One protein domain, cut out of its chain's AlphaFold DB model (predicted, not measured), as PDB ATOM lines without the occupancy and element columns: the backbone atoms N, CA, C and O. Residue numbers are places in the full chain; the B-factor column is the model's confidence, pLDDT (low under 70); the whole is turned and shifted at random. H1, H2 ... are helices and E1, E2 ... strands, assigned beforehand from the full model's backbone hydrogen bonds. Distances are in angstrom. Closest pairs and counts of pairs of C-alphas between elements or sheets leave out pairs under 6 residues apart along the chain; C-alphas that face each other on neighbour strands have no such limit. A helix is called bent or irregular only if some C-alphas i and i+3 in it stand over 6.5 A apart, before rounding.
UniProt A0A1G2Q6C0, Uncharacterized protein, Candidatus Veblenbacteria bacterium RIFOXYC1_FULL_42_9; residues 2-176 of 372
ATOM      1  N   GLY A   2      36.785 -61.214 142.801       80.94
ATOM      2  CA  GLY A   2      35.936 -61.785 141.731       80.94
ATOM      3  C   GLY A   2      36.265 -63.236 141.331       80.94
ATOM      4  O   GLY A   2      35.359 -64.043 141.176       80.94
ATOM      5  N   ALA A   3      37.552 -63.602 141.259       85.62
ATOM      6  CA  ALA A   3      37.968 -64.988 141.009       85.62
ATOM      7  C   ALA A   3      37.521 -65.960 142.118       85.62
ATOM      8  O   ALA A   3      37.108 -67.074 141.828       85.62
ATOM      9  N   LEU A   4      37.538 -65.518 143.382       88.25
ATOM     10  CA  LEU A   4      37.043 -66.318 144.503       88.25
ATOM     11  C   LEU A   4      35.536 -66.562 144.373       88.25
ATOM     12  O   LEU A   4      35.101 -67.691 144.533       88.25
ATOM     13  N   VAL A   5      34.753 -65.532 144.026       88.44
ATOM     14  CA  VAL A   5      33.305 -65.680 143.783       88.44
ATOM     15  C   VAL A   5      33.047 -66.685 142.663       88.44
ATOM     16  O   VAL A   5      32.210 -67.564 142.821       88.44
ATOM     17  N   PHE A   6      33.799 -66.606 141.563       89.75
ATOM     18  CA  PHE A   6      33.689 -67.569 140.468       89.75
ATOM     19  C   PHE A   6      33.965 -69.012 140.925       89.75
ATOM     20  O   PHE A   6      33.194 -69.913 140.612       89.75
ATOM     21  N   VAL A   7      35.028 -69.230 141.708       91.56
ATOM     22  CA  VAL A   7      35.353 -70.556 142.258       91.56
ATOM     23  C   VAL A   7      34.261 -71.047 143.210       91.56
ATOM     24  O   VAL A   7      33.874 -72.207 143.142       91.56
ATOM     25  N   LEU A   8      33.720 -70.175 144.065       92.44
ATOM     26  CA  LEU A   8      32.624 -70.532 144.967       92.44
ATOM     27  C   LEU A   8      31.355 -70.928 144.204       92.44
ATOM     28  O   LEU A   8      30.679 -71.864 144.615       92.44
ATOM     29  N   LEU A   9      31.054 -70.265 143.085       93.75
ATOM     30  CA  LEU A   9      29.933 -70.629 142.216       93.75
ATOM     31  C   LEU A   9      30.127 -71.988 141.544       93.75
ATOM     32  O   LEU A   9      29.201 -72.792 141.511       93.75
ATOM     33  N   PHE A  10      31.340 -72.263 141.063       93.88
ATOM     34  CA  PHE A  10      31.701 -73.574 140.530       93.88
ATOM     35  C   PHE A  10      31.527 -74.679 141.583       93.88
ATOM     36  O   PHE A  10      30.908 -75.707 141.314       93.88
ATOM     37  N   LEU A  11      32.026 -74.447 142.802       94.44
ATOM     38  CA  LEU A  11      31.872 -75.389 143.912       94.44
ATOM     39  C   LEU A  11      30.407 -75.566 144.322       94.44
ATOM     40  O   LEU A  11      30.010 -76.680 144.647       94.44
ATOM     41  N   LEU A  12      29.601 -74.502 144.277       93.38
ATOM     42  CA  LEU A  12      28.174 -74.573 144.583       93.38
ATOM     43  C   LEU A  12      27.428 -75.488 143.606       93.38
ATOM     44  O   LEU A  12      26.623 -76.294 144.059       93.38
ATOM     45  N   ASP A  13      27.716 -75.423 142.304       93.12
ATOM     46  CA  ASP A  13      27.093 -76.318 141.318       93.12
ATOM     47  C   ASP A  13      27.555 -77.776 141.509       93.12
ATOM     48  O   ASP A  13      26.741 -78.693 141.411       93.12
ATOM     49  N   ILE A  14      28.826 -78.014 141.867       93.94
ATOM     50  CA  ILE A  14      29.307 -79.367 142.215       93.94
ATOM     51  C   ILE A  14      28.594 -79.898 143.458       93.94
ATOM     52  O   ILE A  14      28.117 -81.031 143.469       93.94
ATOM     53  N   PHE A  15      28.515 -79.095 144.516       95.12
ATOM     54  CA  PHE A  15      27.855 -79.507 145.746       95.12
ATOM     55  C   PHE A  15      26.341 -79.651 145.566       95.12
ATOM     56  O   PHE A  15      25.756 -80.542 146.170       95.12
ATOM     57  N   SER A  16      25.721 -78.854 144.696       94.56
ATOM     58  CA  SER A  16      24.339 -79.050 144.250       94.56
ATOM     59  C   SER A  16      24.169 -80.411 143.571       94.56
ATOM     60  O   SER A  16      23.281 -81.170 143.951       94.56
ATOM     61  N   ALA A  17      25.061 -80.772 142.642       93.94
ATOM     62  CA  ALA A  17      25.023 -82.074 141.977       93.94
ATOM     63  C   ALA A  17      25.195 -83.241 142.960       93.94
ATOM     64  O   ALA A  17      24.491 -84.241 142.859       93.94
ATOM     65  N   ILE A  18      26.086 -83.113 143.948       94.38
ATOM     66  CA  ILE A  18      26.249 -84.116 145.015       94.38
ATOM     67  C   ILE A  18      25.007 -84.163 145.920       94.38
ATOM     68  O   ILE A  18      24.560 -85.244 146.301       94.38
ATOM     69  N   GLY A  19      24.428 -83.005 146.245       93.00
ATOM     70  CA  GLY A  19      23.211 -82.884 147.051       93.00
ATOM     71  C   GLY A  19      21.986 -83.493 146.386       93.00
ATOM     72  O   GLY A  19      21.161 -84.080 147.079       93.00
ATOM     73  N   TRP A  20      21.907 -83.458 145.058       93.81
ATOM     74  CA  TRP A  20      20.845 -84.131 144.313       93.81
ATOM     75  C   TRP A  20      20.825 -85.650 144.556       93.81
ATOM     76  O   TRP A  20      19.756 -86.239 144.677       93.81
ATOM     77  N   TRP A  21      21.991 -86.282 144.737       91.75
ATOM     78  CA  TRP A  21      22.087 -87.707 145.087       91.75
ATOM     79  C   TRP A  21      21.879 -88.007 146.577       91.75
ATOM     80  O   TRP A  21      21.627 -89.153 146.947       91.75
ATOM     81  N   SER A  22      22.024 -87.008 147.450       93.75
ATOM     82  CA  SER A  22      21.977 -87.178 148.903       93.75
ATOM     83  C   SER A  22      21.140 -86.080 149.551       93.75
ATOM     84  O   SER A  22      21.632 -84.990 149.853       93.75
ATOM     85  N   LEU A  23      19.875 -86.405 149.838       89.56
ATOM     86  CA  LEU A  23      18.913 -85.491 150.470       89.56
ATOM     87  C   LEU A  23      19.443 -84.882 151.780       89.56
ATOM     88  O   LEU A  23      19.249 -83.694 152.045       89.56
ATOM     89  N   GLY A  24      20.161 -85.679 152.581       93.25
ATOM     90  CA  GLY A  24      20.783 -85.210 153.821       93.25
ATOM     91  C   GLY A  24      21.878 -84.172 153.567       93.25
ATOM     92  O   GLY A  24      21.915 -83.139 154.237       93.25
ATOM     93  N   PHE A  25      22.733 -84.399 152.565       95.12
ATOM     94  CA  PHE A  25      23.765 -83.433 152.182       95.12
ATOM     95  C   PHE A  25      23.153 -82.143 151.621       95.12
ATOM     96  O   PHE A  25      23.580 -81.056 152.010       95.12
ATOM     97  N   SER A  26      22.119 -82.255 150.776       95.12
ATOM     98  CA  SER A  26      21.373 -81.106 150.241       95.12
ATOM     99  C   SER A  26      20.817 -80.229 151.365       95.12
ATOM    100  O   SER A  26      21.090 -79.029 151.404       95.12
ATOM    101  N   SER A  27      20.170 -80.848 152.358       95.88
ATOM    102  CA  SER A  27      19.573 -80.137 153.493       95.88
ATOM    103  C   SER A  27      20.610 -79.406 154.341       95.88
ATOM    104  O   SER A  27      20.436 -78.230 154.670       95.88
ATOM    105  N   VAL A  28      21.728 -80.068 154.661       96.06
ATOM    106  CA  VAL A  28      22.835 -79.436 155.395       96.06
ATOM    107  C   VAL A  28      23.393 -78.255 154.604       96.06
ATOM    108  O   VAL A  28      23.598 -77.177 155.165       96.06
ATOM    109  N   LEU A  29      23.595 -78.420 153.298       95.75
ATOM    110  CA  LEU A  29      24.133 -77.376 152.438       95.75
ATOM    111  C   LEU A  29      23.194 -76.168 152.327       95.75
ATOM    112  O   LEU A  29      23.666 -75.028 152.374       95.75
ATOM    113  N   THR A  30      21.880 -76.389 152.233       96.62
ATOM    114  CA  THR A  30      20.879 -75.316 152.270       96.62
ATOM    115  C   THR A  30      20.924 -74.566 153.597       96.62
ATOM    116  O   THR A  30      21.052 -73.341 153.597       96.62
ATOM    117  N   ALA A  31      20.894 -75.278 154.727       96.44
ATOM    118  CA  ALA A  31      20.916 -74.667 156.055       96.44
ATOM    119  C   ALA A  31      22.196 -73.848 156.295       96.44
ATOM    120  O   ALA A  31      22.128 -72.704 156.749       96.44
ATOM    121  N   VAL A  32      23.360 -74.396 155.929       96.06
ATOM    122  CA  VAL A  32      24.653 -73.702 156.034       96.06
ATOM    123  C   VAL A  32      24.692 -72.475 155.127       96.06
ATOM    124  O   VAL A  32      25.164 -71.427 155.558       96.06
ATOM    125  N   SER A  33      24.172 -72.568 153.899       95.75
ATOM    126  CA  SER A  33      24.136 -71.439 152.955       95.75
ATOM    127  C   SER A  33      23.245 -70.300 153.457       95.75
ATOM    128  O   SER A  33      23.651 -69.138 153.402       95.75
ATOM    129  N   VAL A  34      22.066 -70.621 154.003       97.38
ATOM    130  CA  VAL A  34      21.156 -69.636 154.613       97.38
ATOM    131  C   VAL A  34      21.788 -69.011 155.858       97.38
ATOM    132  O   VAL A  34      21.791 -67.788 155.991       97.38
ATOM    133  N   LEU A  35      22.391 -69.810 156.743       96.94
ATOM    134  CA  LEU A  35      23.067 -69.297 157.937       96.94
ATOM    135  C   LEU A  35      24.255 -68.396 157.575       96.94
ATOM    136  O   LEU A  35      24.389 -67.300 158.117       96.94
ATOM    137  N   ALA A  36      25.098 -68.826 156.635       95.75
ATOM    138  CA  ALA A  36      26.218 -68.031 156.141       95.75
ATOM    139  C   ALA A  36      25.730 -66.698 155.564       95.75
ATOM    140  O   ALA A  36      26.314 -65.651 155.856       95.75
ATOM    141  N   TRP A  37      24.628 -66.718 154.810       96.38
ATOM    142  CA  TRP A  37      24.002 -65.505 154.303       96.38
ATOM    143  C   TRP A  37      23.546 -64.573 155.432       96.38
ATOM    144  O   TRP A  37      23.902 -63.396 155.408       96.38
ATOM    145  N   VAL A  38      22.840 -65.085 156.450       96.81
ATOM    146  CA  VAL A  38      22.385 -64.288 157.608       96.81
ATOM    147  C   VAL A  38      23.569 -63.635 158.323       96.81
ATOM    148  O   VAL A  38      23.552 -62.432 158.581       96.81
ATOM    149  N   LEU A  39      24.632 -64.399 158.595       96.62
ATOM    150  CA  LEU A  39      25.838 -63.889 159.255       96.62
ATOM    151  C   LEU A  39      26.516 -62.777 158.443       96.62
ATOM    152  O   LEU A  39      27.009 -61.800 159.016       96.62
ATOM    153  N   VAL A  40      26.539 -62.908 157.115       94.88
ATOM    154  CA  VAL A  40      27.057 -61.869 156.217       94.88
ATOM    155  C   VAL A  40      26.137 -60.652 156.205       94.88
ATOM    156  O   VAL A  40      26.635 -59.537 156.336       94.88
ATOM    157  N   ALA A  41      24.822 -60.838 156.096       94.00
ATOM    158  CA  ALA A  41      23.847 -59.753 156.006       94.00
ATOM    159  C   ALA A  41      23.788 -58.902 157.284       94.00
ATOM    160  O   ALA A  41      23.685 -57.681 157.193       94.00
ATOM    161  N   ILE A  42      23.936 -59.517 158.464       92.00
ATOM    162  CA  ILE A  42      24.015 -58.794 159.744       92.00
ATOM    163  C   ILE A  42      25.292 -57.943 159.820       92.00
ATOM    164  O   ILE A  42      25.252 -56.814 160.302       92.00
ATOM    165  N   LYS A  43      26.431 -58.457 159.334       92.81
ATOM    166  CA  LYS A  43      27.716 -57.731 159.360       92.81
ATOM    167  C   LYS A  43      27.832 -56.672 158.263       92.81
ATOM    168  O   LYS A  43      28.476 -55.644 158.457       92.81
ATOM    169  N   ASN A  44      27.287 -56.954 157.085       91.44
ATOM    170  CA  ASN A  44      27.365 -56.117 155.897       91.44
ATOM    171  C   ASN A  44      26.153 -56.396 154.997       91.44
ATOM    172  O   ASN A  44      26.192 -57.245 154.101       91.44
ATOM    173  N   LEU A  45      25.077 -55.646 155.236       91.25
ATOM    174  CA  LEU A  45      23.828 -55.768 154.493       91.25
ATOM    175  C   LEU A  45      24.002 -55.596 152.966       91.25
ATOM    176  O   LEU A  45      23.482 -56.438 152.233       91.25
ATOM    177  N   PRO A  46      24.768 -54.608 152.452       91.56
ATOM    178  CA  PRO A  46      25.070 -54.502 151.020       91.56
ATOM    179  C   PRO A  46      25.636 -55.776 150.388       91.56
ATOM    180  O   PRO A  46      25.221 -56.175 149.295       91.56
ATOM    181  N   LEU A  47      26.571 -56.438 151.073       90.62
ATOM    182  CA  LEU A  47      27.138 -57.699 150.606       90.62
ATOM    183  C   LEU A  47      26.107 -58.832 150.683       90.62
ATOM    184  O   LEU A  47      25.994 -59.595 149.727       90.62
ATOM    185  N   GLY A  48      25.324 -58.916 151.765       92.88
ATOM    186  CA  GLY A  48      24.236 -59.894 151.899       92.88
ATOM    187  C   GLY A  48      23.211 -59.779 150.766       92.88
ATOM    188  O   GLY A  48      22.909 -60.759 150.088       92.88
ATOM    189  N   VAL A  49      22.748 -58.565 150.471       92.12
ATOM    190  CA  VAL A  49      21.853 -58.290 149.338       92.12
ATOM    191  C   VAL A  49      22.499 -58.658 148.000       92.12
ATOM    192  O   VAL A  49      21.852 -59.246 147.135       92.12
ATOM    193  N   SER A  50      23.793 -58.384 147.837       91.25
ATOM    194  CA  SER A  50      24.524 -58.778 146.628       91.25
ATOM    195  C   SER A  50      24.563 -60.300 146.450       91.25
ATOM    196  O   SER A  50      24.431 -60.773 145.326       91.25
ATOM    197  N   LEU A  51      24.683 -61.075 147.535       91.56
ATOM    198  CA  LEU A  51      24.627 -62.542 147.493       91.56
ATOM    199  C   LEU A  51      23.232 -63.078 147.130       91.56
ATOM    200  O   LEU A  51      23.151 -64.068 146.407       91.56
ATOM    201  N   LEU A  52      22.143 -62.413 147.542       92.88
ATOM    202  CA  LEU A  52      20.794 -62.773 147.071       92.88
ATOM    203  C   LEU A  52      20.684 -62.632 145.550       92.88
ATOM    204  O   LEU A  52      20.126 -63.498 144.881       92.88
ATOM    205  N   LEU A  53      21.258 -61.562 144.988       90.88
ATOM    206  CA  LEU A  53      21.282 -61.361 143.538       90.88
ATOM    207  C   LEU A  53      22.110 -62.435 142.822       90.88
ATOM    208  O   LEU A  53      21.758 -62.817 141.710       90.88
ATOM    209  N   VAL A  54      23.180 -62.948 143.441       92.94
ATOM    210  CA  VAL A  54      23.944 -64.080 142.883       92.94
ATOM    211  C   VAL A  54      23.076 -65.312 142.749       92.94
ATOM    212  O   VAL A  54      23.059 -65.917 141.679       92.94
ATOM    213  N   GLU A  55      22.374 -65.686 143.819       93.00
ATOM    214  CA  GLU A  55      21.489 -66.847 143.790       93.00
ATOM    215  C   GLU A  55      20.418 -66.659 142.715       93.00
ATOM    216  O   GLU A  55      20.213 -67.549 141.896       93.00
ATOM    217  N   LEU A  56      19.829 -65.467 142.622       91.38
ATOM    218  CA  LEU A  56      18.834 -65.159 141.601       91.38
ATOM    219  C   LEU A  56      19.386 -65.335 140.170       91.38
ATOM    220  O   LEU A  56      18.713 -65.888 139.299       91.38
ATOM    221  N   ILE A  57      20.635 -64.917 139.935       93.44
ATOM    222  CA  ILE A  57      21.305 -65.037 138.633       93.44
ATOM    223  C   ILE A  57      21.690 -66.482 138.321       93.44
ATOM    224  O   ILE A  57      21.532 -66.916 137.183       93.44
ATOM    225  N   VAL A  58      22.207 -67.239 139.285       93.94
ATOM    226  CA  VAL A  58      22.804 -68.562 139.031       93.94
ATOM    227  C   VAL A  58      21.808 -69.704 139.232       93.94
ATOM    228  O   VAL A  58      21.843 -70.674 138.472       93.94
ATOM    229  N   GLY A  59      20.911 -69.590 140.206       90.94
ATOM    230  CA  GLY A  59      20.037 -70.663 140.675       90.94
ATOM    231  C   GLY A  59      18.781 -70.912 139.844       90.94
ATOM    232  O   GLY A  59      18.064 -71.861 140.127       90.94
ATOM    233  N   SER A  60      18.497 -70.106 138.816       89.50
ATOM    234  CA  SER A  60      17.330 -70.238 137.928       89.50
ATOM    235  C   SER A  60      15.995 -70.310 138.677       89.50
ATOM    236  O   SER A  60      15.521 -69.250 139.072       89.50
ATOM    237  N   PHE A  61      15.391 -71.485 138.906       87.88
ATOM    238  CA  PHE A  61      14.192 -71.636 139.753       87.88
ATOM    239  C   PHE A  61      14.481 -71.615 141.265       87.88
ATOM    240  O   PHE A  61      13.556 -71.551 142.070       87.88
ATOM    241  N   GLY A  62      15.751 -71.617 141.664       88.12
ATOM    242  CA  GLY A  62      16.185 -71.477 143.051       88.12
ATOM    243  C   GLY A  62      16.291 -72.781 143.836       88.12
ATOM    244  O   GLY A  62      16.463 -72.748 145.054       88.12
ATOM    245  N   ARG A  63      16.212 -73.916 143.134       90.00
ATOM    246  CA  ARG A  63      16.269 -75.282 143.674       90.00
ATOM    247  C   ARG A  63      17.670 -75.903 143.557       90.00
ATOM    248  O   ARG A  63      17.805 -77.105 143.391       90.00
ATOM    249  N   LEU A  64      18.728 -75.081 143.627       91.12
ATOM    250  CA  LEU A  64      20.118 -75.573 143.622       91.12
ATOM    251  C   LEU A  64      20.348 -76.605 144.732       91.12
ATOM    252  O   LEU A  64      21.011 -77.615 144.525       91.12
ATOM    253  N   THR A  65      19.814 -76.324 145.915       93.88
ATOM    254  CA  THR A  65      19.811 -77.221 147.067       93.88
ATOM    255  C   THR A  65      18.489 -77.064 147.791       93.88
ATOM    256  O   THR A  65      17.839 -76.014 147.685       93.88
ATOM    257  N   GLU A  66      18.086 -78.101 148.511       94.38
ATOM    258  CA  GLU A  66      16.787 -78.160 149.170       94.38
ATOM    259  C   GLU A  66      16.923 -78.716 150.576       94.38
ATOM    260  O   GLU A  66      17.603 -79.715 150.813       94.38
ATOM    261  N   PHE A  67      16.235 -78.062 151.505       95.31
ATOM    262  CA  PHE A  67      16.052 -78.549 152.854       95.31
ATOM    263  C   PHE A  67      14.783 -79.390 152.911       95.31
ATOM    264  O   PHE A  67      13.684 -78.870 152.708       95.31
ATOM    265  N   THR A  68      14.933 -80.683 153.184       92.94
ATOM    266  CA  THR A  68      13.810 -81.611 153.290       92.94
ATOM    267  C   THR A  68      13.410 -81.787 154.753       92.94
ATOM    268  O   THR A  68      14.221 -82.128 155.615       92.94
ATOM    269  N   PHE A  69      12.136 -81.531 155.051       89.31
ATOM    270  CA  PHE A  69      11.551 -81.752 156.371       89.31
ATOM    271  C   PHE A  69      10.241 -82.527 156.227       89.31
ATOM    272  O   PHE A  69       9.223 -81.984 155.795       89.31
ATOM    273  N   GLY A  70      10.271 -83.818 156.563       87.94
ATOM    274  CA  GLY A  70       9.147 -84.718 156.302       87.94
ATOM    275  C   GLY A  70       8.867 -84.815 154.801       87.94
ATOM    276  O   GLY A  70       9.733 -85.240 154.043       87.94
ATOM    277  N   SER A  71       7.669 -84.408 154.378       86.38
ATOM    278  CA  SER A  71       7.247 -84.377 152.969       86.38
ATOM    279  C   SER A  71       7.406 -83.009 152.298       86.38
ATOM    280  O   SER A  71       6.977 -82.841 151.160       86.38
ATOM    281  N   THR A  72       7.938 -82.007 153.002       87.31
ATOM    282  CA  THR A  72       8.060 -80.641 152.485       87.31
ATOM    283  C   THR A  72       9.498 -80.349 152.079       87.31
ATOM    284  O   THR A  72      10.432 -80.571 152.850       87.31
ATOM    285  N   GLU A  73       9.660 -79.804 150.875       90.62
ATOM    286  CA  GLU A  73      10.939 -79.375 150.314       90.62
ATOM    287  C   GLU A  73      11.008 -77.844 150.330       90.62
ATOM    288  O   GLU A  73      10.169 -77.160 149.742       90.62
ATOM    289  N   ILE A  74      12.002 -77.290 151.023       92.50
ATOM    290  CA  ILE A  74      12.260 -75.849 151.067       92.50
ATOM    291  C   ILE A  74      13.499 -75.573 150.223       92.50
ATOM    292  O   ILE A  74      14.618 -75.913 150.608       92.50
ATOM    293  N   SER A  75      13.306 -74.930 149.074       94.00
ATOM    294  CA  SER A  75      14.412 -74.560 148.193       94.00
ATOM    295  C   SER A  75      15.342 -73.532 148.846       94.00
ATOM    296  O   SER A  75      14.915 -72.713 149.670       94.00
ATOM    297  N   LEU A  76      16.616 -73.525 148.443       94.69
ATOM    298  CA  LEU A  76      17.604 -72.538 148.889       94.69
ATOM    299  C   LEU A  76      17.082 -71.109 148.749       94.69
ATOM    300  O   LEU A  76      17.217 -70.300 149.666       94.69
ATOM    301  N   ARG A  77      16.450 -70.816 147.614       93.81
ATOM    302  CA  ARG A  77      15.866 -69.509 147.346       93.81
ATOM    303  C   ARG A  77      14.796 -69.122 148.358       93.81
ATOM    304  O   ARG A  77      14.815 -68.000 148.859       93.81
ATOM    305  N   LEU A  78      13.880 -70.039 148.664       93.19
ATOM    306  CA  LEU A  78      12.828 -69.786 149.640       93.19
ATOM    307  C   LEU A  78      13.424 -69.589 151.040       93.19
ATOM    308  O   LEU A  78      13.041 -68.653 151.738       93.19
ATOM    309  N   GLY A  79      14.419 -70.394 151.422       95.00
ATOM    310  CA  GLY A  79      15.146 -70.222 152.682       95.00
ATOM    311  C   GLY A  79      15.831 -68.854 152.792       95.00
ATOM    312  O   GLY A  79      15.690 -68.168 153.807       95.00
ATOM    313  N   LEU A  80      16.511 -68.413 151.730       95.88
ATOM    314  CA  LEU A  80      17.126 -67.085 151.655       95.88
ATOM    315  C   LEU A  80      16.086 -65.961 151.690       95.88
ATOM    316  O   LEU A  80      16.302 -64.959 152.369       95.88
ATOM    317  N   PHE A  81      14.956 -66.128 151.003       95.12
ATOM    318  CA  PHE A  81      13.851 -65.173 151.031       95.12
ATOM    319  C   PHE A  81      13.289 -65.014 152.447       95.12
ATOM    320  O   PHE A  81      13.194 -63.888 152.932       95.12
ATOM    321  N   ILE A  82      12.972 -66.118 153.134       95.00
ATOM    322  CA  ILE A  82      12.447 -66.106 154.510       95.00
ATOM    323  C   ILE A  82      13.462 -65.446 155.448       95.00
ATOM    324  O   ILE A  82      13.090 -64.578 156.236       95.00
ATOM    325  N   ALA A  83      14.746 -65.800 155.343       96.50
ATOM    326  CA  ALA A  83      15.801 -65.202 156.158       96.50
ATOM    327  C   ALA A  83      15.940 -63.690 155.913       96.50
ATOM    328  O   ALA A  83      16.049 -62.912 156.864       96.50
ATOM    329  N   ALA A  84      15.900 -63.258 154.651       95.50
ATOM    330  CA  ALA A  84      15.985 -61.853 154.275       95.50
ATOM    331  C   ALA A  84      14.765 -61.050 154.723       95.50
ATOM    332  O   ALA A  84      14.906 -59.954 155.269       95.50
ATOM    333  N   PHE A  85      13.576 -61.617 154.549       94.12
ATOM    334  CA  PHE A  85      12.330 -61.018 154.998       94.12
ATOM    335  C   PHE A  85      12.276 -60.923 156.529       94.12
ATOM    336  O   PHE A  85      11.933 -59.874 157.067       94.12
ATOM    337  N   GLY A  86      12.703 -61.968 157.243       94.06
ATOM    338  CA  GLY A  86      12.811 -61.964 158.702       94.06
ATOM    339  C   GLY A  86      13.798 -60.915 159.221       94.06
ATOM    340  O   GLY A  86      13.465 -60.167 160.138       94.06
ATOM    341  N   LEU A  87      14.975 -60.795 158.595       92.12
ATOM    342  CA  LEU A  87      15.947 -59.747 158.923       92.12
ATOM    343  C   LEU A  87      15.363 -58.346 158.699       92.12
ATOM    344  O   LEU A  87      15.535 -57.469 159.543       92.12
ATOM    345  N   MET A  88      14.645 -58.148 157.593       90.19
ATOM    346  CA  MET A  88      13.965 -56.889 157.295       90.19
ATOM    347  C   MET A  88      12.920 -56.549 158.366       90.19
ATOM    348  O   MET A  88      12.910 -55.428 158.869       90.19
ATOM    349  N   LEU A  89      12.065 -57.501 158.754       89.75
ATOM    350  CA  LEU A  89      11.071 -57.293 159.814       89.75
ATOM    351  C   LEU A  89      11.730 -56.975 161.159       89.75
ATOM    352  O   LEU A  89      11.293 -56.055 161.848       89.75
ATOM    353  N   TYR A  90      12.806 -57.683 161.508       89.81
ATOM    354  CA  TYR A  90      13.584 -57.406 162.713       89.81
ATOM    355  C   TYR A  90      14.158 -55.984 162.708       89.81
ATOM    356  O   TYR A  90      14.062 -55.278 163.712       89.81
ATOM    357  N   GLN A  91      14.711 -55.534 161.578       84.31
ATOM    358  CA  GLN A  91      15.230 -54.173 161.426       84.31
ATOM    359  C   GLN A  91      14.117 -53.127 161.518       84.31
ATOM    360  O   GLN A  91      14.294 -52.130 162.205       84.31
ATOM    361  N   ILE A  92      12.957 -53.369 160.902       82.81
ATOM    362  CA  ILE A  92      11.792 -52.475 161.003       82.81
ATOM    363  C   ILE A  92      11.284 -52.383 162.448       82.81
ATOM    364  O   ILE A  92      10.884 -51.306 162.878       82.81
ATOM    365  N   ALA A  93      11.290 -53.489 163.195       85.62
ATOM    366  CA  ALA A  93      10.858 -53.509 164.592       85.62
ATOM    367  C   ALA A  93      11.883 -52.863 165.542       85.62
ATOM    368  O   ALA A  93      11.496 -52.246 166.534       85.62
ATOM    369  N   SER A  94      13.178 -53.005 165.247       84.06
ATOM    370  CA  SER A  94      14.276 -52.520 166.098       84.06
ATOM    371  C   SER A  94      14.655 -51.061 165.828       84.06
ATOM    372  O   SER A  94      15.121 -50.370 166.733       84.06
ATOM    373  N   ASP A  95      14.473 -50.585 164.595       71.06
ATOM    374  CA  ASP A  95      14.881 -49.257 164.147       71.06
ATOM    375  C   ASP A  95      13.659 -48.337 163.961       71.06
ATOM    376  O   ASP A  95      12.725 -48.645 163.219       71.06
ATOM    377  N   ARG A  96      13.660 -47.166 164.615       54.53
ATOM    378  CA  ARG A  96      12.590 -46.149 164.477       54.53
ATOM    379  C   ARG A  96      12.709 -45.331 163.184       54.53
ATOM    380  O   ARG A  96      11.883 -44.452 162.930       54.53
ATOM    381  N   GLN A  97      13.748 -45.549 162.378       53.38
ATOM    382  CA  GLN A  97      14.022 -44.782 161.162       53.38
ATOM    383  C   GLN A  97      13.660 -45.606 159.921       53.38
ATOM    384  O   GLN A  97      14.500 -46.153 159.216       53.38
ATOM    385  N   HIS A  98      12.365 -45.685 159.633       63.00
ATOM    386  CA  HIS A  98      11.838 -46.418 158.486       63.00
ATOM    387  C   HIS A  98      12.203 -45.752 157.144       63.00
ATOM    388  O   HIS A  98      11.493 -44.870 156.648       63.00
ATOM    389  N   ILE A  99      13.288 -46.212 156.517       63.09
ATOM    390  CA  ILE A  99      13.754 -45.757 155.193       63.09
ATOM    391  C   ILE A  99      12.643 -45.858 154.127       63.09
ATOM    392  O   ILE A  99      12.492 -44.956 153.303       63.09
ATOM    393  N   ILE A 100      11.781 -46.882 154.206       60.81
ATOM    394  CA  ILE A 100      10.630 -47.059 153.299       60.81
ATOM    395  C   ILE A 100       9.725 -45.824 153.296       60.81
ATOM    396  O   ILE A 100       9.299 -45.372 152.236       60.81
ATOM    397  N   PHE A 101       9.441 -45.244 154.467       63.19
ATOM    398  CA  PHE A 101       8.501 -44.127 154.569       63.19
ATOM    399  C   PHE A 101       9.091 -42.794 154.106       63.19
ATOM    400  O   PHE A 101       8.330 -41.839 153.930       63.19
ATOM    401  N   ARG A 102      10.406 -42.721 153.870       67.56
ATOM    402  CA  ARG A 102      11.090 -41.504 153.412       67.56
ATOM    403  C   ARG A 102      11.151 -41.371 151.897       67.56
ATOM    404  O   ARG A 102      11.272 -40.256 151.401       67.56
ATOM    405  N   HIS A 103      11.045 -42.474 151.159       71.56
ATOM    406  CA  HIS A 103      11.203 -42.449 149.710       71.56
ATOM    407  C   HIS A 103       9.872 -42.195 148.988       71.56
ATOM    408  O   HIS A 103       8.828 -42.741 149.351       71.56
ATOM    409  N   SER A 104       9.909 -41.441 147.886       78.44
ATOM    410  CA  SER A 104       8.741 -41.216 147.010       78.44
ATOM    411  C   SER A 104       8.171 -42.513 146.413       78.44
ATOM    412  O   SER A 104       7.020 -42.560 145.987       78.44
ATOM    413  N   TRP A 105       8.956 -43.591 146.442       77.69
ATOM    414  CA  TRP A 105       8.609 -44.909 145.913       77.69
ATOM    415  C   TRP A 105       7.633 -45.678 146.810       77.69
ATOM    416  O   TRP A 105       7.047 -46.660 146.361       77.69
ATOM    417  N   ARG A 106       7.400 -45.215 148.045       82.25
ATOM    418  CA  ARG A 106       6.491 -45.861 149.002       82.25
ATOM    419  C   ARG A 106       5.072 -46.040 148.465       82.25
ATOM    420  O   ARG A 106       4.451 -47.052 148.747       82.25
ATOM    421  N   TRP A 107       4.577 -45.089 147.670       85.06
ATOM    422  CA  TRP A 107       3.232 -45.158 147.096       85.06
ATOM    423  C   TRP A 107       3.148 -46.169 145.954       85.06
ATOM    424  O   TRP A 107       2.166 -46.894 145.864       85.06
ATOM    425  N   TRP A 108       4.198 -46.277 145.136       86.31
ATOM    426  CA  TRP A 108       4.302 -47.315 144.110       86.31
ATOM    427  C   TRP A 108       4.411 -48.704 144.735       86.31
ATOM    428  O   TRP A 108       3.724 -49.625 144.303       86.31
ATOM    429  N   PHE A 109       5.213 -48.841 145.792       86.44
ATOM    430  CA  PHE A 109       5.320 -50.081 146.556       86.44
ATOM    431  C   PHE A 109       3.990 -50.458 147.225       86.44
ATOM    432  O   PHE A 109       3.540 -51.590 147.085       86.44
ATOM    433  N   ALA A 110       3.325 -49.507 147.886       87.50
ATOM    434  CA  ALA A 110       2.015 -49.720 148.499       87.50
ATOM    435  C   ALA A 110       0.944 -50.075 147.459       87.50
ATOM    436  O   ALA A 110       0.150 -50.976 147.695       87.50
ATOM    437  N   GLY A 111       0.949 -49.416 146.296       90.06
ATOM    438  CA  GLY A 111       0.055 -49.734 145.183       90.06
ATOM    439  C   GLY A 111       0.290 -51.142 144.638       90.06
ATOM    440  O   GLY A 111      -0.660 -51.898 144.472       90.06
ATOM    441  N   ALA A 112       1.550 -51.535 144.432       88.75
ATOM    442  CA  ALA A 112       1.885 -52.888 143.996       88.75
ATOM    443  C   ALA A 112       1.472 -53.945 145.035       88.75
ATOM    444  O   ALA A 112       0.888 -54.965 144.675       88.75
ATOM    445  N   LEU A 113       1.699 -53.678 146.325       90.06
ATOM    446  CA  LEU A 113       1.255 -54.557 147.405       90.06
ATOM    447  C   LEU A 113      -0.274 -54.648 147.465       90.06
ATOM    448  O   LEU A 113      -0.809 -55.742 147.618       90.06
ATOM    449  N   ALA A 114      -0.981 -53.530 147.288       90.44
ATOM    450  CA  ALA A 114      -2.439 -53.504 147.242       90.44
ATOM    451  C   ALA A 114      -2.985 -54.340 146.077       90.44
ATOM    452  O   ALA A 114      -3.944 -55.080 146.270       90.44
ATOM    453  N   VAL A 115      -2.348 -54.289 144.902       88.81
ATOM    454  CA  VAL A 115      -2.710 -55.136 143.753       88.81
ATOM    455  C   VAL A 115      -2.493 -56.619 144.064       88.81
ATOM    456  O   VAL A 115      -3.363 -57.424 143.750       88.81
ATOM    457  N   LEU A 116      -1.383 -56.990 144.707       88.44
ATOM    458  CA  LEU A 116      -1.125 -58.387 145.083       88.44
ATOM    459  C   LEU A 116      -2.116 -58.897 146.132       88.44
ATOM    460  O   LEU A 116      -2.648 -59.996 145.988       88.44
ATOM    461  N   VAL A 117      -2.401 -58.093 147.158       89.31
ATOM    462  CA  VAL A 117      -3.398 -58.423 148.184       89.31
ATOM    463  C   VAL A 117      -4.787 -58.539 147.562       89.31
ATOM    464  O   VAL A 117      -5.507 -59.487 147.863       89.31
ATOM    465  N   TRP A 118      -5.151 -57.624 146.659       87.88
ATOM    466  CA  TRP A 118      -6.407 -57.688 145.916       87.88
ATOM    467  C   TRP A 118      -6.500 -58.954 145.062       87.88
ATOM    468  O   TRP A 118      -7.498 -59.662 145.141       87.88
ATOM    469  N   ALA A 119      -5.461 -59.275 144.287       85.06
ATOM    470  CA  ALA A 119      -5.427 -60.469 143.446       85.06
ATOM    471  C   ALA A 119      -5.555 -61.754 144.277       85.06
ATOM    472  O   ALA A 119      -6.322 -62.647 143.917       85.06
ATOM    473  N   ALA A 120      -4.869 -61.824 145.421       85.44
ATOM    474  CA  ALA A 120      -4.982 -62.947 146.345       85.44
ATOM    475  C   ALA A 120      -6.391 -63.045 146.955       85.44
ATOM    476  O   ALA A 120      -7.002 -64.112 146.929       85.44
ATOM    477  N   ALA A 121      -6.947 -61.934 147.446       87.62
ATOM    478  CA  ALA A 121      -8.299 -61.899 148.005       87.62
ATOM    479  C   ALA A 121      -9.356 -62.302 146.965       87.62
ATOM    480  O   ALA A 121     -10.264 -63.074 147.268       87.62
ATOM    481  N   TRP A 122      -9.210 -61.827 145.727       85.94
ATOM    482  CA  TRP A 122     -10.098 -62.162 144.621       85.94
ATOM    483  C   TRP A 122      -9.987 -63.632 144.213       85.94
ATOM    484  O   TRP A 122     -11.002 -64.294 144.013       85.94
ATOM    485  N   SER A 123      -8.772 -64.174 144.125       83.69
ATOM    486  CA  SER A 123      -8.557 -65.589 143.809       83.69
ATOM    487  C   SER A 123      -9.148 -66.503 144.890       83.69
ATOM    488  O   SER A 123      -9.863 -67.452 144.568       83.69
ATOM    489  N   TYR A 124      -8.958 -66.157 146.165       85.38
ATOM    490  CA  TYR A 124      -9.571 -66.874 147.284       85.38
ATOM    491  C   TYR A 124     -11.107 -66.801 147.253       85.38
ATOM    492  O   TYR A 124     -11.780 -67.812 147.440       85.38
ATOM    493  N   TYR A 125     -11.676 -65.631 146.942       87.56
ATOM    494  CA  TYR A 125     -13.125 -65.451 146.788       87.56
ATOM    495  C   TYR A 125     -13.724 -66.317 145.665       87.56
ATOM    496  O   TYR A 125     -14.876 -66.736 145.752       87.56
ATOM    497  N   ASN A 126     -12.943 -66.630 144.626       85.12
ATOM    498  CA  ASN A 126     -13.351 -67.506 143.524       85.12
ATOM    499  C   ASN A 126     -13.097 -69.003 143.798       85.12
ATOM    500  O   ASN A 126     -13.115 -69.797 142.861       85.12
ATOM    501  N   TRP A 127     -12.912 -69.398 145.063       83.38
ATOM    502  CA  TRP A 127     -12.779 -70.795 145.503       83.38
ATOM    503  C   TRP A 127     -11.537 -71.531 144.986       83.38
ATOM    504  O   TRP A 127     -11.510 -72.762 144.966       83.38
ATOM    505  N   ASN A 128     -10.484 -70.801 144.612       85.69
ATOM    506  CA  ASN A 128      -9.193 -71.420 144.327       85.69
ATOM    507  C   ASN A 128      -8.551 -71.943 145.619       85.69
ATOM    508  O   ASN A 128      -8.711 -71.357 146.696       85.69
ATOM    509  N   SER A 129      -7.799 -73.044 145.524       87.88
ATOM    510  CA  SER A 129      -7.098 -73.584 146.687       87.88
ATOM    511  C   SER A 129      -5.974 -72.635 147.130       87.88
ATOM    512  O   SER A 129      -5.354 -71.947 146.317       87.88
ATOM    513  N   LEU A 130      -5.669 -72.611 148.433       85.00
ATOM    514  CA  LEU A 130      -4.550 -71.813 148.957       85.00
ATOM    515  C   LEU A 130      -3.203 -72.239 148.358       85.00
ATOM    516  O   LEU A 130      -2.302 -71.412 148.237       85.00
ATOM    517  N   ASN A 131      -3.074 -73.512 147.981       83.12
ATOM    518  CA  ASN A 131      -1.873 -74.030 147.342       83.12
ATOM    519  C   ASN A 131      -1.683 -73.421 145.947       83.12
ATOM    520  O   ASN A 131      -0.612 -72.897 145.660       83.12
ATOM    521  N   ASP A 132      -2.729 -73.414 145.119       82.81
ATOM    522  CA  ASP A 132      -2.659 -72.846 143.766       82.81
ATOM    523  C   ASP A 132      -2.403 -71.338 143.823       82.81
ATOM    524  O   ASP A 132      -1.551 -70.813 143.108       82.81
ATOM    525  N   LEU A 133      -3.062 -70.654 144.764       84.31
ATOM    526  CA  LEU A 133      -2.840 -69.235 145.024       84.31
ATOM    527  C   LEU A 133      -1.392 -68.943 145.421       84.31
ATOM    528  O   LEU A 133      -0.810 -67.972 144.941       84.31
ATOM    529  N   PHE A 134      -0.800 -69.760 146.295       83.31
ATOM    530  CA  PHE A 134       0.596 -69.595 146.689       83.31
ATOM    531  C   PHE A 134       1.551 -69.858 145.522       83.31
ATOM    532  O   PHE A 134       2.481 -69.077 145.324       83.31
ATOM    533  N   LEU A 135       1.323 -70.919 144.744       81.25
ATOM    534  CA  LEU A 135       2.170 -71.272 143.603       81.25
ATOM    535  C   LEU A 135       2.208 -70.154 142.551       81.25
ATOM    536  O   LEU A 135       3.290 -69.849 142.046       81.25
ATOM    537  N   ASP A 136       1.077 -69.487 142.304       81.44
ATOM    538  CA  ASP A 136       1.005 -68.318 141.418       81.44
ATOM    539  C   ASP A 136       1.606 -67.054 142.055       81.44
ATOM    540  O   ASP A 136       2.381 -66.324 141.430       81.44
ATOM    541  N   ALA A 137       1.287 -66.779 143.324       83.75
ATOM    542  CA  ALA A 137       1.703 -65.549 143.997       83.75
ATOM    543  C   ALA A 137       3.200 -65.519 144.351       83.75
ATOM    544  O   ALA A 137       3.788 -64.435 144.419       83.75
ATOM    545  N   ASN A 138       3.833 -66.679 144.569       84.81
ATOM    546  CA  ASN A 138       5.220 -66.801 145.032       84.81
ATOM    547  C   ASN A 138       6.206 -66.000 144.164       84.81
ATOM    548  O   ASN A 138       7.068 -65.291 144.686       84.81
ATOM    549  N   GLY A 139       6.024 -66.013 142.838       80.56
ATOM    550  CA  GLY A 139       6.869 -65.252 141.911       80.56
ATOM    551  C   GLY A 139       6.859 -63.735 142.154       80.56
ATOM    552  O   GLY A 139       7.841 -63.054 141.859       80.56
ATOM    553  N   TYR A 140       5.786 -63.206 142.742       86.31
ATOM    554  CA  TYR A 140       5.610 -61.781 143.015       86.31
ATOM    555  C   TYR A 140       6.061 -61.370 144.418       86.31
ATOM    556  O   TYR A 140       6.371 -60.195 144.635       86.31
ATOM    557  N   LEU A 141       6.159 -62.311 145.364       88.56
ATOM    558  CA  LEU A 141       6.529 -62.026 146.758       88.56
ATOM    559  C   LEU A 141       7.925 -61.413 146.894       88.56
ATOM    560  O   LEU A 141       8.188 -60.701 147.860       88.56
ATOM    561  N   TYR A 142       8.794 -61.586 145.895       87.31
ATOM    562  CA  TYR A 142      10.090 -60.913 145.814       87.31
ATOM    563  C   TYR A 142      10.016 -59.391 145.948       87.31
ATOM    564  O   TYR A 142      10.971 -58.779 146.433       87.31
ATOM    565  N   ILE A 143       8.886 -58.772 145.583       88.62
ATOM    566  CA  ILE A 143       8.687 -57.335 145.778       88.62
ATOM    567  C   ILE A 143       8.791 -56.941 147.255       88.62
ATOM    568  O   ILE A 143       9.272 -55.852 147.555       88.62
ATOM    569  N   LEU A 144       8.420 -57.831 148.182       90.06
ATOM    570  CA  LEU A 144       8.468 -57.586 149.625       90.06
ATOM    571  C   LEU A 144       9.885 -57.337 150.140       90.06
ATOM    572  O   LEU A 144      10.038 -56.709 151.182       90.06
ATOM    573  N   LEU A 145      10.915 -57.783 149.415       90.62
ATOM    574  CA  LEU A 145      12.310 -57.523 149.765       90.62
ATOM    575  C   LEU A 145      12.802 -56.149 149.290       90.62
ATOM    576  O   LEU A 145      13.896 -55.742 149.678       90.62
ATOM    577  N   LEU A 146      12.032 -55.410 148.477       88.56
ATOM    578  CA  LEU A 146      12.426 -54.099 147.944       88.56
ATOM    579  C   LEU A 146      12.949 -53.129 149.023       88.56
ATOM    580  O   LEU A 146      13.992 -52.516 148.791       88.56
ATOM    581  N   PRO A 147      12.317 -53.000 150.206       86.88
ATOM    582  CA  PRO A 147      12.870 -52.204 151.299       86.88
ATOM    583  C   PRO A 147      14.298 -52.563 151.699       86.88
ATOM    584  O   PRO A 147      15.128 -51.672 151.872       86.88
ATOM    585  N   LEU A 148      14.583 -53.863 151.809       89.12
ATOM    586  CA  LEU A 148      15.895 -54.373 152.186       89.12
ATOM    587  C   LEU A 148      16.941 -53.994 151.129       89.12
ATOM    588  O   LEU A 148      18.037 -53.558 151.476       89.12
ATOM    589  N   PHE A 149      16.586 -54.090 149.841       89.00
ATOM    590  CA  PHE A 149      17.442 -53.639 148.739       89.00
ATOM    591  C   PHE A 149      17.725 -52.134 148.814       89.00
ATOM    592  O   PHE A 149      18.880 -51.724 148.704       89.00
ATOM    593  N   LEU A 150      16.695 -51.308 149.025       86.62
ATOM    594  CA  LEU A 150      16.848 -49.851 149.101       86.62
ATOM    595  C   LEU A 150      17.746 -49.437 150.271       86.62
ATOM    596  O   LEU A 150      18.676 -48.658 150.077       86.62
ATOM    597  N   GLN A 151      17.521 -50.014 151.451       86.75
ATOM    598  CA  GLN A 151      18.352 -49.775 152.631       86.75
ATOM    599  C   GLN A 151      19.806 -50.190 152.394       86.75
ATOM    600  O   GLN A 151      20.727 -49.443 152.723       86.75
ATOM    601  N   ALA A 152      20.027 -51.361 151.794       88.75
ATOM    602  CA  ALA A 152      21.363 -51.830 151.456       88.75
ATOM    603  C   ALA A 152      22.077 -50.874 150.487       88.75
ATOM    604  O   ALA A 152      23.257 -50.568 150.664       88.75
ATOM    605  N   PHE A 153      21.375 -50.367 149.474       86.06
ATOM    606  CA  PHE A 153      21.947 -49.420 148.521       86.06
ATOM    607  C   PHE A 153      22.245 -48.055 149.151       86.06
ATOM    608  O   PHE A 153      23.306 -47.484 148.889       86.06
ATOM    609  N   GLU A 154      21.374 -47.562 150.028       84.62
ATOM    610  CA  GLU A 154      21.600 -46.310 150.754       84.62
ATOM    611  C   GLU A 154      22.815 -46.410 151.692       84.62
ATOM    612  O   GLU A 154      23.698 -45.555 151.647       84.62
ATOM    613  N   GLN A 155      22.932 -47.500 152.461       84.50
ATOM    614  CA  GLN A 155      24.071 -47.745 153.360       84.50
ATOM    615  C   GLN A 155      25.403 -47.916 152.620       84.50
ATOM    616  O   GLN A 155      26.466 -47.555 153.130       84.50
ATOM    617  N   ALA A 156      25.373 -48.525 151.434       87.00
ATOM    618  CA  ALA A 156      26.574 -48.778 150.649       87.00
ATOM    619  C   ALA A 156      27.152 -47.492 150.043       87.00
ATOM    620  O   ALA A 156      28.375 -47.318 150.009       87.00
ATOM    621  N   GLY A 157      26.284 -46.619 149.530       85.94
ATOM    622  CA  GLY A 157      26.676 -45.538 148.632       85.94
ATOM    623  C   GLY A 157      27.096 -46.040 147.241       85.94
ATOM    624  O   GLY A 157      27.322 -47.230 147.004       85.94
ATOM    625  N   GLN A 158      27.213 -45.114 146.285       83.38
ATOM    626  CA  GLN A 158      27.404 -45.447 144.864       83.38
ATOM    627  C   GLN A 158      28.670 -46.274 144.586       83.38
ATOM    628  O   GLN A 158      28.630 -47.212 143.787       83.38
ATOM    629  N   GLU A 159      29.789 -45.960 145.244       83.69
ATOM    630  CA  GLU A 159      31.064 -46.646 144.994       83.69
ATOM    631  C   GLU A 159      31.035 -48.117 145.410       83.69
ATOM    632  O   GLU A 159      31.483 -48.982 144.652       83.69
ATOM    633  N   LYS A 160      30.460 -48.432 146.579       85.19
ATOM    634  CA  LYS A 160      30.348 -49.822 147.037       85.19
ATOM    635  C   LYS A 160      29.349 -50.612 146.198       85.19
ATOM    636  O   LYS A 160      29.619 -51.771 145.902       85.19
ATOM    637  N   ILE A 161      28.252 -50.003 145.745       82.12
ATOM    638  CA  ILE A 161      27.317 -50.660 144.812       82.12
ATOM    639  C   ILE A 161      28.038 -51.035 143.516       82.12
ATOM    640  O   ILE A 161      27.940 -52.173 143.060       82.12
ATOM    641  N   LEU A 162      28.809 -50.107 142.939       81.12
ATOM    642  CA  LEU A 162      29.616 -50.375 141.745       81.12
ATOM    643  C   LEU A 162      30.665 -51.462 142.000       81.12
ATOM    644  O   LEU A 162      30.901 -52.304 141.132       81.12
ATOM    645  N   HIS A 163      31.280 -51.467 143.185       85.62
ATOM    646  CA  HIS A 163      32.200 -52.519 143.598       85.62
ATOM    647  C   HIS A 163      31.504 -53.887 143.638       85.62
ATOM    648  O   HIS A 163      31.981 -54.820 142.994       85.62
ATOM    649  N   TYR A 164      30.356 -54.010 144.308       84.19
ATOM    650  CA  TYR A 164      29.615 -55.270 144.369       84.19
ATOM    651  C   TYR A 164      29.099 -55.700 142.995       84.19
ATOM    652  O   TYR A 164      29.268 -56.859 142.628       84.19
ATOM    653  N   ALA A 165      28.604 -54.784 142.161       77.62
ATOM    654  CA  ALA A 165      28.254 -55.095 140.776       77.62
ATOM    655  C   ALA A 165      29.452 -55.698 140.008       77.62
ATOM    656  O   ALA A 165      29.319 -56.697 139.304       77.62
ATOM    657  N   ARG A 166      30.665 -55.164 140.180       83.50
ATOM    658  CA  ARG A 166      31.858 -55.716 139.513       83.50
ATOM    659  C   ARG A 166      32.321 -57.048 140.090       83.50
ATOM    660  O   ARG A 166      32.794 -57.899 139.347       83.50
ATOM    661  N   VAL A 167      32.244 -57.215 141.404       86.12
ATOM    662  CA  VAL A 167      32.824 -58.371 142.103       86.12
ATOM    663  C   VAL A 167      31.858 -59.549 142.192       86.12
ATOM    664  O   VAL A 167      32.300 -60.678 142.373       86.12
ATOM    665  N   VAL A 168      30.562 -59.296 142.041       86.88
ATOM    666  CA  VAL A 168      29.502 -60.273 142.283       86.88
ATOM    667  C   VAL A 168      28.705 -60.546 141.006       86.88
ATOM    668  O   VAL A 168      28.671 -61.681 140.535       86.88
ATOM    669  N   PHE A 169      28.141 -59.504 140.385       89.12
ATOM    670  CA  PHE A 169      27.306 -59.655 139.187       89.12
ATOM    671  C   PHE A 169      28.111 -60.143 137.974       89.12
ATOM    672  O   PHE A 169      27.709 -61.102 137.319       89.12
ATOM    673  N   ILE A 170      29.275 -59.543 137.695       91.25
ATOM    674  CA  ILE A 170      30.108 -59.950 136.547       91.25
ATOM    675  C   ILE A 170      30.540 -61.428 136.656       91.25
ATOM    676  O   ILE A 170      30.289 -62.169 135.703       91.25
ATOM    677  N   PRO A 171      31.122 -61.912 137.776       92.94
ATOM    678  CA  PRO A 171      31.445 -63.332 137.921       92.94
ATOM    679  C   PRO A 171      30.238 -64.263 137.814       92.94
ATOM    680  O   PRO A 171      30.378 -65.326 137.219       92.94
ATOM    681  N   ALA A 172      29.061 -63.871 138.315       94.44
ATOM    682  CA  ALA A 172      27.841 -64.672 138.190       94.44
ATOM    683  C   ALA A 172      27.398 -64.845 136.724       94.44
ATOM    684  O   ALA A 172      27.059 -65.952 136.309       94.44
ATOM    685  N   ILE A 173      27.468 -63.783 135.914       95.44
ATOM    686  CA  ILE A 173      27.176 -63.850 134.470       95.44
ATOM    687  C   ILE A 173      28.222 -64.685 133.725       95.44
ATOM    688  O   ILE A 173      27.870 -65.492 132.861       95.44
ATOM    689  N   ILE A 174      29.505 -64.522 134.059       95.19
ATOM    690  CA  ILE A 174      30.578 -65.324 133.456       95.19
ATOM    691  C   ILE A 174      30.382 -66.801 133.812       95.19
ATOM    692  O   ILE A 174      30.473 -67.644 132.924       95.19
ATOM    693  N   TRP A 175      30.053 -67.121 135.066       96.06
ATOM    694  CA  TRP A 175      29.746 -68.486 135.497       96.06
ATOM    695  C   TRP A 175      28.549 -69.070 134.742       96.06
ATOM    696  O   TRP A 175      28.652 -70.155 134.176       96.06
ATOM    697  N   LEU A 176      27.448 -68.319 134.636       96.06
ATOM    698  CA  LEU A 176      26.280 -68.714 133.846       96.06
ATOM    699  C   LEU A 176      26.656 -69.023 132.385       96.06
ATOM    700  O   LEU A 176      26.158 -69.994 131.808       96.06
TER     701      LEU A 176
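This is residues 2 to 176 of the 372 residues of an uncharacterized protein of Candidatus Veblenbacteria bacterium RIFOXYC1_FULL_42_9 (UniProt A0A1G2Q6C0). A body of four helices, H1 to H4, has a small strand hairpin, E1 and E2, beside the first part of H2; the long bent helix H7 joins this body to a helix, H6, at one side of the whole. The first arm, H7a, makes a helical hairpin with H6 and crosses H4, and the second arm, H7b, folds back over H3 to H1. The printed part has 175 residues, with seven named helices and two named strands in the order H1 H2 H3 E1 E2 H4 H5 H6 H7; it is mostly helix, and the two strands are antiparallel. It is compact, with a radius of gyration of the C-alphas of 17.5 A and spans of 44 by 44 by 30 A.

Begin with H1, residues 2 to 21, which makes a hairpin with H2, residues 23 to 43; their closest C-alphas, Gly 19 and Ser 26, are 4.1 A apart. H2, H3, residues 45 to 58, and H4, residues 76 to 94, form an up-and-down bundle, each running against the one before; H3 and H4 only just touch, with 3 pairs of C-alphas within 8 A, the closest Glu 55 and Arg 77 at 7.2 A. Along the chain, after H3 and before H4, find the hairpin of E1, residues 66 to 69, and E2, residues 72 to 75, where N 67 and O 74 are 2.8 A apart, within hydrogen-bond range. The closest C-alphas of H2 and E1, Ser 27 and Phe 67, are 3.9 A apart. H7, residues 130 to 176, was assigned as one helix by its hydrogen bonds but is bent: C-alphas 155 and 158 are 9.4 A apart. Its arm H7a, residues 130 to 155, has a kink of 60 degrees near residue 137 and is irregular, with C-alphas 144 and 147 7.2 A apart. H7a touches H4 at a steep tilt of 55 degrees, closest at Met 88 and Leu 148, 6.0 A. H6, residues 106 to 125, forms a hairpin with H7a, at a shallow tilt of 11 degrees, closest at Ala 120 and Leu 133, 6.8 A. H5, residues 99 to 102, touches H7a at Ile 100 and Pro 147, 6.0 A. Arm H7b, residues 158 to 176, touches H3, closest at Val 54 and Ala 172, 6.1 A, and H1, closest at Gly 2 and Val 167, 4.6 A. Every O i to N i+4 pair is within hydrogen-bond range in H2, H3, H4 and H6, against 15 of 16 in H1, 13 of 22 in H7a and 13 of 15 in H7b; H5 is too short for such a pair.

Find C-alpha 2 at (35.936, -61.785, 141.731); from there H1 runs 29.6 A. H2 is 30.4 A long, H4 26.6 A and H6 27.8 A. H7a runs 37.7 A from C-alpha 130 at (-4.550, -71.813, 148.957), and H7b 25.8 A to C-alpha 176 at (26.280, -68.714, 133.846).

The C-alphas farthest apart, those of Ala 3 and Asn 126, are 51.4 A apart. The printed part has no cut and no long link. Look for low confidence, pLDDT under 70, at residues 96 to 102; the mean of the printed part is 88.4.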